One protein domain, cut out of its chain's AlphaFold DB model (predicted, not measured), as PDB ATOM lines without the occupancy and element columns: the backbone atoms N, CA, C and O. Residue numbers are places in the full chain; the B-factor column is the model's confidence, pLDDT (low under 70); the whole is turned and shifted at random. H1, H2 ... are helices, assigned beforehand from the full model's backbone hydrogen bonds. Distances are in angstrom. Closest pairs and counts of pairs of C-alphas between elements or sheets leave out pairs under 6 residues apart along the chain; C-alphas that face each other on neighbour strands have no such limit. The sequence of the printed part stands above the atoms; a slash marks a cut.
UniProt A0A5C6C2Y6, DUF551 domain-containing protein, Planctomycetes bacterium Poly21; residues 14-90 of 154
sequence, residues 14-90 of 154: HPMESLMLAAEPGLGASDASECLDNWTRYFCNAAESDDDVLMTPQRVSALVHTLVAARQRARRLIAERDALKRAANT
ATOM      1  N   HIS A  14     -40.167  21.153   5.827       50.06
ATOM      2  CA  HIS A  14     -39.140  20.143   5.569       50.06
ATOM      3  C   HIS A  14     -39.642  18.730   5.209       50.06
ATOM      4  O   HIS A  14     -38.958  18.077   4.418       50.06
ATOM      5  N   PRO A  15     -40.798  18.227   5.700       53.12
ATOM      6  CA  PRO A  15     -41.287  16.914   5.296       53.12
ATOM      7  C   PRO A  15     -41.611  16.899   3.810       53.12
ATOM      8  O   PRO A  15     -41.197  15.984   3.122       53.12
ATOM      9  N   MET A  16     -42.267  17.942   3.294       47.19
ATOM     10  CA  MET A  16     -42.685  18.011   1.892       47.19
ATOM     11  C   MET A  16     -41.480  18.141   0.951       47.19
ATOM     12  O   MET A  16     -41.415  17.454  -0.065       47.19
ATOM     13  N   GLU A  17     -40.492  18.958   1.319       47.62
ATOM     14  CA  GLU A  17     -39.266  19.152   0.539       47.62
ATOM     15  C   GLU A  17     -38.348  17.919   0.601       47.62
ATOM     16  O   GLU A  17     -37.812  17.502  -0.423       47.62
ATOM     17  N   SER A  18     -38.252  17.252   1.760       50.34
ATOM     18  CA  SER A  18     -37.520  15.982   1.903       50.34
ATOM     19  C   SER A  18     -38.216  14.829   1.189       50.34
ATOM     20  O   SER A  18     -37.532  13.970   0.653       50.34
ATOM     21  N   LEU A  19     -39.548  14.816   1.109       52.97
ATOM     22  CA  LEU A  19     -40.292  13.811   0.347       52.97
ATOM     23  C   LEU A  19     -40.165  14.030  -1.163       52.97
ATOM     24  O   LEU A  19     -40.090  13.077  -1.931       52.97
ATOM     25  N   MET A  20     -40.087  15.292  -1.588       52.56
ATOM     26  CA  MET A  20     -39.827  15.663  -2.976       52.56
ATOM     27  C   MET A  20     -38.373  15.428  -3.408       52.56
ATOM     28  O   MET A  20     -38.150  15.104  -4.575       52.56
ATOM     29  N   LEU A  21     -37.409  15.578  -2.492       48.22
ATOM     30  CA  LEU A  21     -35.989  15.277  -2.711       48.22
ATOM     31  C   LEU A  21     -35.682  13.776  -2.584       48.22
ATOM     32  O   LEU A  21     -34.842  13.280  -3.325       48.22
ATOM     33  N   ALA A  22     -36.381  13.048  -1.705       47.50
ATOM     34  CA  ALA A  22     -36.279  11.592  -1.565       47.50
ATOM     35  C   ALA A  22     -37.062  10.829  -2.644       47.50
ATOM     36  O   ALA A  22     -36.762   9.664  -2.886       47.50
ATOM     37  N   ALA A  23     -37.999  11.487  -3.344       50.69
ATOM     38  CA  ALA A  23     -38.506  11.070  -4.653       50.69
ATOM     39  C   ALA A  23     -37.411  11.209  -5.728       50.69
ATOM     40  O   ALA A  23     -37.531  11.947  -6.717       50.69
ATOM     41  N   GLU A  24     -36.322  10.478  -5.499       46.72
ATOM     42  CA  GLU A  24     -35.334  10.112  -6.491       46.72
ATOM     43  C   GLU A  24     -36.028   9.493  -7.715       46.72
ATOM     44  O   GLU A  24     -37.139   8.961  -7.608       46.72
ATOM     45  N   PRO A  25     -35.387   9.518  -8.895       47.75
ATOM     46  CA  PRO A  25     -35.919   8.927 -10.128       47.75
ATOM     47  C   PRO A  25     -36.234   7.412 -10.071       47.75
ATOM     48  O   PRO A  25     -36.597   6.845 -11.096       47.75
ATOM     49  N   GLY A  26     -36.137   6.767  -8.903       49.94
ATOM     50  CA  GLY A  26     -36.471   5.365  -8.662       49.94
ATOM     51  C   GLY A  26     -37.644   5.104  -7.709       49.94
ATOM     52  O   GLY A  26     -37.893   3.934  -7.435       49.94
ATOM     53  N   LEU A  27     -38.363   6.119  -7.199       52.72
ATOM     54  CA  LEU A  27     -39.548   5.842  -6.372       52.72
ATOM     55  C   LEU A  27     -40.610   5.140  -7.233       52.72
ATOM     56  O   LEU A  27     -41.113   5.714  -8.206       52.72
ATOM     57  N   GLY A  28     -40.924   3.888  -6.902       56.41
ATOM     58  CA  GLY A  28     -41.920   3.109  -7.624       56.41
ATOM     59  C   GLY A  28     -43.286   3.791  -7.559       56.41
ATOM     60  O   GLY A  28     -43.588   4.541  -6.630       56.41
ATOM     61  N   ALA A  29     -44.155   3.527  -8.537       53.84
ATOM     62  CA  ALA A  29     -45.525   4.051  -8.511       53.84
ATOM     63  C   ALA A  29     -46.283   3.665  -7.217       53.84
ATOM     64  O   ALA A  29     -47.158   4.410  -6.780       53.84
ATOM     65  N   SER A  30     -45.910   2.539  -6.594       60.62
ATOM     66  CA  SER A  30     -46.383   2.093  -5.277       60.62
ATOM     67  C   SER A  30     -46.046   3.083  -4.163       60.62
ATOM     68  O   SER A  30     -46.923   3.458  -3.390       60.62
ATOM     69  N   ASP A  31     -44.809   3.565  -4.130       63.78
ATOM     70  CA  ASP A  31     -44.262   4.354  -3.023       63.78
ATOM     71  C   ASP A  31     -44.816   5.784  -3.055       63.78
ATOM     72  O   ASP A  31     -45.125   6.388  -2.027       63.78
ATOM     73  N   ALA A  32     -45.027   6.312  -4.266       59.56
ATOM     74  CA  ALA A  32     -45.705   7.587  -4.469       59.56
ATOM     75  C   ALA A  32     -47.184   7.523  -4.046       59.56
ATOM     76  O   ALA A  32     -47.690   8.478  -3.449       59.56
ATOM     77  N   SER A  33     -47.869   6.408  -4.334       64.06
ATOM     78  CA  SER A  33     -49.265   6.193  -3.930       64.06
ATOM     79  C   SER A  33     -49.395   6.076  -2.414       64.06
ATOM     80  O   SER A  33     -50.220   6.766  -1.823       64.06
ATOM     81  N   GLU A  34     -48.551   5.264  -1.773       72.25
ATOM     82  CA  GLU A  34     -48.554   5.096  -0.317       72.25
ATOM     83  C   GLU A  34     -48.278   6.422   0.395       72.25
ATOM     84  O   GLU A  34     -48.918   6.756   1.397       72.25
ATOM     85  N   CYS A  35     -47.373   7.234  -0.155       65.88
ATOM     86  CA  CYS A  35     -47.103   8.525   0.435       65.88
ATOM     87  C   CYS A  35     -48.268   9.510   0.280       65.88
ATOM     88  O   CYS A  35     -48.574  10.229   1.231       65.88
ATOM     89  N   LEU A  36     -48.937   9.538  -0.877       67.12
ATOM     90  CA  LEU A  36     -50.155  10.332  -1.086       67.12
ATOM     91  C   LEU A  36     -51.286   9.897  -0.146       67.12
ATOM     92  O   LEU A  36     -51.978  10.758   0.405       67.12
ATOM     93  N   ASP A  37     -51.441   8.596   0.088       71.62
ATOM     94  CA  ASP A  37     -52.445   8.049   1.005       71.62
ATOM     95  C   ASP A  37     -52.149   8.423   2.459       71.62
ATOM     96  O   ASP A  37     -53.039   8.882   3.178       71.62
ATOM     97  N   ASN A  38     -50.894   8.293   2.893       73.06
ATOM     98  CA  ASN A  38     -50.474   8.697   4.236       73.06
ATOM     99  C   ASN A  38     -50.644  10.205   4.451       73.06
ATOM    100  O   ASN A  38     -51.060  10.633   5.528       73.06
ATOM    101  N   TRP A  39     -50.389  11.004   3.416       71.19
ATOM    102  CA  TRP A  39     -50.582  12.448   3.454       71.19
ATOM    103  C   TRP A  39     -52.071  12.807   3.521       71.19
ATOM    104  O   TRP A  39     -52.484  13.551   4.404       71.19
ATOM    105  N   THR A  40     -52.903  12.208   2.669       72.19
ATOM    106  CA  THR A  40     -54.364  12.387   2.698       72.19
ATOM    107  C   THR A  40     -54.928  12.021   4.068       72.19
ATOM    108  O   THR A  40     -55.671  12.804   4.655       72.19
ATOM    109  N   ARG A  41     -54.503  10.882   4.629       75.12
ATOM    110  CA  ARG A  41     -54.912  10.431   5.964       75.12
ATOM    111  C   ARG A  41     -54.472  11.402   7.055       75.12
ATOM    112  O   ARG A  41     -55.259  11.686   7.949       75.12
ATOM    113  N   TYR A  42     -53.256  11.943   6.969       75.31
ATOM    114  CA  TYR A  42     -52.784  12.969   7.896       75.31
ATOM    115  C   TYR A  42     -53.684  14.213   7.869       75.31
ATOM    116  O   TYR A  42     -54.090  14.681   8.928       75.31
ATOM    117  N   PHE A  43     -54.058  14.712   6.685       68.69
ATOM    118  CA  PHE A  43     -54.956  15.870   6.577       68.69
ATOM    119  C   PHE A  43     -56.376  15.577   7.053       68.69
ATOM    120  O   PHE A  43     -56.961  16.424   7.722       68.69
ATOM    121  N   CYS A  44     -56.923  14.399   6.746       71.44
ATOM    122  CA  CYS A  44     -58.233  13.987   7.251       71.44
ATOM    123  C   CYS A  44     -58.231  13.902   8.782       71.44
ATOM    124  O   CYS A  44     -59.083  14.510   9.420       71.44
ATOM    125  N   ASN A  45     -57.227  13.250   9.371       75.38
ATOM    126  CA  ASN A  45     -57.108  13.126  10.823       75.38
ATOM    127  C   ASN A  45     -56.897  14.489  11.504       75.38
ATOM    128  O   ASN A  45     -57.469  14.733  12.561       75.38
ATOM    129  N   ALA A  46     -56.106  15.381  10.900       69.19
ATOM    130  CA  ALA A  46     -55.883  16.731  11.417       69.19
ATOM    131  C   ALA A  46     -57.131  17.625  11.313       69.19
ATOM    132  O   ALA A  46     -57.283  18.542  12.110       69.19
ATOM    133  N   ALA A  47     -58.018  17.372  10.345       65.81
ATOM    134  CA  ALA A  47     -59.298  18.070  10.231       65.81
ATOM    135  C   ALA A  47     -60.359  17.544  11.217       65.81
ATOM    136  O   ALA A  47     -61.295  18.269  11.539       65.81
ATOM    137  N   GLU A  48     -60.237  16.289  11.662       73.50
ATOM    138  CA  GLU A  48     -61.130  15.664  12.648       73.50
ATOM    139  C   GLU A  48     -60.703  15.926  14.098       73.50
ATOM    140  O   GLU A  48     -61.546  15.921  14.997       73.50
ATOM    141  N   SER A  49     -59.411  16.155  14.351       75.25
ATOM    142  CA  SER A  49     -58.957  16.636  15.652       75.25
ATOM    143  C   SER A  49     -59.414  18.080  15.844       75.25
ATOM    144  O   SER A  49     -59.068  18.928  15.032       75.25
ATOM    145  N   ASP A  50     -60.101  18.371  16.950       61.19
ATOM    146  CA  ASP A  50     -60.532  19.714  17.408       61.19
ATOM    147  C   ASP A  50     -59.355  20.695  17.664       61.19
ATOM    148  O   ASP A  50     -59.517  21.779  18.222       61.19
ATOM    149  N   ASP A  51     -58.141  20.290  17.284       62.22
ATOM    150  CA  ASP A  51     -56.973  21.140  17.178       62.22
ATOM    151  C   ASP A  51     -57.201  22.090  15.999       62.22
ATOM    152  O   ASP A  51     -57.261  21.680  14.842       62.22
ATOM    153  N   ASP A  52     -57.322  23.379  16.315       59.69
ATOM    154  CA  ASP A  52     -57.631  24.511  15.428       59.69
ATOM    155  C   ASP A  52     -56.488  24.811  14.422       59.69
ATOM    156  O   ASP A  52     -56.126  25.955  14.132       59.69
ATOM    157  N   VAL A  53     -55.859  23.763  13.878       60.81
ATOM    158  CA  VAL A  53     -54.895  23.793  12.778       60.81
ATOM    159  C   VAL A  53     -55.676  24.019  11.486       60.81
ATOM    160  O   VAL A  53     -55.687  23.206  10.561       60.81
ATOM    161  N   LEU A  54     -56.330  25.175  11.407       65.81
ATOM    162  CA  LEU A  54     -56.947  25.656  10.187       65.81
ATOM    163  C   LEU A  54     -55.892  25.635   9.075       65.81
ATOM    164  O   LEU A  54     -54.818  26.241   9.169       65.81
ATOM    165  N   MET A  55     -56.204  24.908   8.002       69.00
ATOM    166  CA  MET A  55     -55.499  24.996   6.730       69.00
ATOM    167  C   MET A  55     -55.577  26.447   6.262       69.00
ATOM    168  O   MET A  55     -56.568  26.883   5.679       69.00
ATOM    169  N   THR A  56     -54.540  27.226   6.572       81.50
ATOM    170  CA  THR A  56     -54.495  28.621   6.154       81.50
ATOM    171  C   THR A  56     -54.575  28.683   4.624       81.50
ATOM    172  O   THR A  56     -54.077  27.775   3.946       81.50
ATOM    173  N   PRO A  57     -55.153  29.744   4.038       78.25
ATOM    174  CA  PRO A  57     -55.203  29.897   2.585       78.25
ATOM    175  C   PRO A  57     -53.831  29.724   1.912       78.25
ATOM    176  O   PRO A  57     -53.739  29.180   0.812       78.25
ATOM    177  N   GLN A  58     -52.752  30.115   2.597       79.25
ATOM    178  CA  GLN A  58     -51.377  29.917   2.138       79.25
ATOM    179  C   GLN A  58     -50.988  28.432   2.068       79.25
ATOM    180  O   GLN A  58     -50.377  28.019   1.084       79.25
ATOM    181  N   ARG A  59     -51.355  27.612   3.065       77.31
ATOM    182  CA  ARG A  59     -51.081  26.162   3.063       77.31
ATOM    183  C   ARG A  59     -51.871  25.437   1.976       77.31
ATOM    184  O   ARG A  59     -51.308  24.597   1.277       77.31
ATOM    185  N   VAL A  60     -53.136  25.813   1.778       76.44
ATOM    186  CA  VAL A  60     -53.964  25.290   0.679       76.44
ATOM    187  C   VAL A  60     -53.354  25.655  -0.674       76.44
ATOM    188  O   VAL A  60     -53.212  24.795  -1.539       76.44
ATOM    189  N   SER A  61     -52.943  26.913  -0.855       78.75
ATOM    190  CA  SER A  61     -52.293  27.366  -2.087       78.75
ATOM    191  C   SER A  61     -50.991  26.607  -2.359       78.75
ATOM    192  O   SER A  61     -50.816  26.095  -3.465       78.75
ATOM    193  N   ALA A  62     -50.120  26.459  -1.354       78.00
ATOM    194  CA  ALA A  62     -48.880  25.694  -1.475       78.00
ATOM    195  C   ALA A  62     -49.151  24.241  -1.888       78.00
ATOM    196  O   ALA A  62     -48.536  23.743  -2.829       78.00
ATOM    197  N   LEU A  63     -50.137  23.591  -1.261       79.62
ATOM    198  CA  LEU A  63     -50.558  22.244  -1.631       79.62
ATOM    199  C   LEU A  63     -51.029  22.165  -3.089       79.62
ATOM    200  O   LEU A  63     -50.564  21.310  -3.844       79.62
ATOM    201  N   VAL A  64     -51.923  23.060  -3.511       77.62
ATOM    202  CA  VAL A  64     -52.428  23.081  -4.892       77.62
ATOM    203  C   VAL A  64     -51.275  23.237  -5.883       77.62
ATOM    204  O   VAL A  64     -51.211  22.495  -6.865       77.62
ATOM    205  N   HIS A  65     -50.330  24.140  -5.618       78.75
ATOM    206  CA  HIS A  65     -49.152  24.315  -6.466       78.75
ATOM    207  C   HIS A  65     -48.283  23.056  -6.524       78.75
ATOM    208  O   HIS A  65     -47.896  22.648  -7.623       78.75
ATOM    209  N   THR A  66     -48.039  22.395  -5.391       81.00
ATOM    210  CA  THR A  66     -47.274  21.142  -5.362       81.00
ATOM    211  C   THR A  66     -47.971  20.032  -6.146       81.00
ATOM    212  O   THR A  66     -47.325  19.348  -6.938       81.00
ATOM    213  N   LEU A  67     -49.294  19.887  -6.022       79.69
ATOM    214  CA  LEU A  67     -50.060  18.895  -6.787       79.69
ATOM    215  C   LEU A  67     -50.039  19.183  -8.292       79.69
ATOM    216  O   LEU A  67     -49.893  18.263  -9.100       79.69
ATOM    217  N   VAL A  68     -50.149  20.454  -8.687       80.12
ATOM    218  CA  VAL A  68     -50.040  20.859 -10.096       80.12
ATOM    219  C   VAL A  68     -48.647  20.541 -10.640       80.12
ATOM    220  O   VAL A  68     -48.543  19.936 -11.711       80.12
ATOM    221  N   ALA A  69     -47.588  20.874  -9.898       81.38
ATOM    222  CA  ALA A  69     -46.209  20.580 -10.283       81.38
ATOM    223  C   ALA A  69     -45.953  19.065 -10.388       81.38
ATOM    224  O   ALA A  69     -45.407  18.594 -11.389       81.38
ATOM    225  N   ALA A  70     -46.424  18.282  -9.412       80.81
ATOM    226  CA  ALA A  70     -46.328  16.823  -9.427       80.81
ATOM    227  C   ALA A  70     -47.052  16.222 -10.642       80.81
ATOM    228  O   ALA A  70     -46.493  15.388 -11.358       80.81
ATOM    229  N   ARG A  71     -48.261  16.706 -10.954       82.75
ATOM    230  CA  ARG A  71     -49.025  16.269 -12.133       82.75
ATOM    231  C   ARG A  71     -48.312  16.600 -13.444       82.75
ATOM    232  O   ARG A  71     -48.339  15.794 -14.375       82.75
ATOM    233  N   GLN A  72     -47.688  17.773 -13.544       84.69
ATOM    234  CA  GLN A  72     -46.897  18.153 -14.717       84.69
ATOM    235  C   GLN A  72     -45.663  17.254 -14.878       84.69
ATOM    236  O   GLN A  72     -45.414  16.765 -15.982       84.69
ATOM    237  N   ARG A  73     -44.946  16.963 -13.783       87.44
ATOM    238  CA  ARG A  73     -43.802  16.033 -13.784       87.44
ATOM    239  C   ARG A  73     -44.224  14.630 -14.225       87.44
ATOM    240  O   ARG A  73     -43.584  14.068 -15.110       87.44
ATOM    241  N   ALA A  74     -45.327  14.102 -13.694       81.94
ATOM    242  CA  ALA A  74     -45.852  12.793 -14.084       81.94
ATOM    243  C   ALA A  74     -46.182  12.724 -15.586       81.94
ATOM    244  O   ALA A  74     -45.796  11.776 -16.267       81.94
ATOM    245  N   ARG A  75     -46.830  13.761 -16.136       84.88
ATOM    246  CA  ARG A  75     -47.116  13.845 -17.580       84.88
ATOM    247  C   ARG A  75     -45.850  13.847 -18.430       84.88
ATOM    248  O   ARG A  75     -45.816  13.163 -19.448       84.88
ATOM    249  N   ARG A  76     -44.820  14.590 -18.013       91.75
ATOM    250  CA  ARG A  76     -43.525  14.617 -18.707       91.75
ATOM    251  C   ARG A  76     -42.881  13.231 -18.734       91.75
ATOM    252  O   ARG A  76     -42.477  12.793 -19.802       91.75
ATOM    253  N   LEU A  77     -42.841  12.539 -17.596       88.62
ATOM    254  CA  LEU A  77     -42.248  11.200 -17.500       88.62
ATOM    255  C   LEU A  77     -43.004  10.166 -18.345       88.62
ATOM    256  O   LEU A  77     -42.377   9.337 -18.996       88.62
ATOM    257  N   ILE A  78     -44.339  10.234 -18.386       83.44
ATOM    258  CA  ILE A  78     -45.148   9.384 -19.272       83.44
ATOM    259  C   ILE A  78     -44.797   9.655 -20.740       83.44
ATOM    260  O   ILE A  78     -44.540   8.714 -21.485       83.44
ATOM    261  N   ALA A  79     -44.730  10.927 -21.147       87.06
ATOM    262  CA  ALA A  79     -44.382  11.294 -22.517       87.06
ATOM    263  C   ALA A  79     -42.961  10.850 -22.905       87.06
ATOM    264  O   ALA A  79     -42.750  10.376 -24.019       87.06
ATOM    265  N   GLU A  80     -42.000  10.970 -21.990       93.88
ATOM    266  CA  GLU A  80     -40.617  10.526 -22.182       93.88
ATOM    267  C   GLU A  80     -40.525   9.003 -22.295       93.88
ATOM    268  O   GLU A  80     -39.945   8.494 -23.251       93.88
ATOM    269  N   ARG A  81     -41.190   8.263 -21.402       91.12
ATOM    270  CA  ARG A  81     -41.317   6.802 -21.492       91.12
ATOM    271  C   ARG A  81     -41.916   6.378 -22.831       91.12
ATOM    272  O   ARG A  81     -41.416   5.449 -23.456       91.12
ATOM    273  N   ASP A  82     -42.985   7.029 -23.271       85.31
ATOM    274  CA  ASP A  82     -43.660   6.680 -24.523       85.31
ATOM    275  C   ASP A  82     -42.814   7.063 -25.751       85.31
ATOM    276  O   ASP A  82     -42.868   6.389 -26.781       85.31
ATOM    277  N   ALA A  83     -41.989   8.111 -25.659       85.06
ATOM    278  CA  ALA A  83     -40.990   8.434 -26.674       85.06
ATOM    279  C   ALA A  83     -39.878   7.375 -26.730       85.06
ATOM    280  O   ALA A  83     -39.560   6.906 -27.820       85.06
ATOM    281  N   LEU A  84     -39.357   6.944 -25.578       87.81
ATOM    282  CA  LEU A  84     -38.354   5.880 -25.492       87.81
ATOM    283  C   LEU A  84     -38.896   4.547 -26.013       87.81
ATOM    284  O   LEU A  84     -38.213   3.883 -26.783       87.81
ATOM    285  N   LYS A  85     -40.139   4.184 -25.677       83.25
ATOM    286  CA  LYS A  85     -40.798   2.985 -26.221       83.25
ATOM    287  C   LYS A  85     -40.950   3.045 -27.737       83.25
ATOM    288  O   LYS A  85     -40.702   2.056 -28.410       83.25
ATOM    289  N   ARG A  86     -41.345   4.196 -28.291       83.62
ATOM    290  CA  ARG A  86     -41.431   4.357 -29.751       83.62
ATOM    291  C   ARG A  86     -40.060   4.261 -30.410       83.62
ATOM    292  O   ARG A  86     -39.945   3.570 -31.411       83.62
ATOM    293  N   ALA A  87     -39.044   4.900 -29.834       82.69
ATOM    294  CA  ALA A  87     -37.677   4.825 -30.338       82.69
ATOM    295  C   ALA A  87     -37.128   3.389 -30.294       82.69
ATOM    296  O   ALA A  87     -36.522   2.952 -31.263       82.69
ATOM    297  N   ALA A  88     -37.397   2.646 -29.217       81.75
ATOM    298  CA  ALA A  88     -37.021   1.238 -29.096       81.75
ATOM    299  C   ALA A  88     -37.730   0.338 -30.124       81.75
ATOM    300  O   ALA A  88     -37.151  -0.637 -30.576       81.75
ATOM    301  N   ASN A  89     -38.951   0.695 -30.534       83.69
ATOM    302  CA  ASN A  89     -39.737  -0.048 -31.524       83.69
ATOM    303  C   ASN A  89     -39.532   0.454 -32.967       83.69
ATOM    304  O   ASN A  89     -40.373   0.189 -33.827       83.69
ATOM    305  N   THR A  90     -38.493   1.249 -33.234       85.38
ATOM    306  CA  THR A  90     -38.206   1.745 -34.587       85.38
ATOM    307  C   THR A  90     -37.010   0.998 -35.161       85.38
ATOM    308  O   THR A  90     -35.906   1.105 -34.635       85.38
TER     309      THR A  90
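This is residues 14 to 90 of the 154 residues of the protein "DUF551 domain-containing protein" of Planctomycetes bacterium Poly21 (UniProt A0A5C6C2Y6). A long straight helix, H3, makes the long axis of an open, loosely built model; the shorter H2 runs back alongside part of it at a distance, and the short H1 lies off to one side of them, with no two of the three helices touching. The last part of H3, with residues 78 to 90 standing free, sticks out beyond the other two and makes much of the length. The printed part has 77 residues with three named helices, H1, H2 and H3 in that order along the chain, and no named strand; the class is all helix. The whole is loose, with a radius of gyration of the C-alphas of 16.4 A, and its outline is a rod spanning 59 by 22 by 19 A.

The printed part begins with H1, residues 14 to 22. A short link of 6 residues joins it to H2, residues 29 to 48. H1 and H2 are apart, with no C-alpha of the one within 8 A of the other. A second short link, of 8 residues, joins H2 to H3, residues 57 to 88. H2 and H3 are apart by the same test. H1 and H3 are apart as well. The N-to-C direction of H2 has the components -0.54, 0.49 and 0.68, and that of H3 has 0.33, -0.59 and -0.74. In H1, H2 and H3 every backbone O i to N i+4 pair is within hydrogen-bond range.

H1 has 9 residues, from His 14 to Ala 22, and measures 11.5 A from first to last C-alpha; C-alpha 14 is at (-39.140, 20.143, 5.569). H2 has 20 residues, from Ala 29 to Glu 48, and measures 28.7 A; its C-alpha 29 is at (-45.525, 4.051, -8.511). H3 has 32 residues, from Pro 57 to Ala 88, and measures 46.4 A; its C-alpha 88 is at (-37.021, 1.238, -29.096).

The two C-alphas farthest apart are those of Asp 50 and Thr 90, at 59.4 A. Besides residues 78 to 90, of which 78 to 88 belong to H3, the stretches 48 to 53, 56 to 62 and 71 to 76 stand free. Without the stretches that stand free, the body has 45 residues and spans 33 by 20 by 19 A. The printed part has no cut, and neither link is long. The mean pLDDT of the printed part is 71.2; 31 residues are under 70, among them residues 14 to 33 and 50 to 55. The mean pLDDT is 50 for H1, 68 for H2 and 83 for H3.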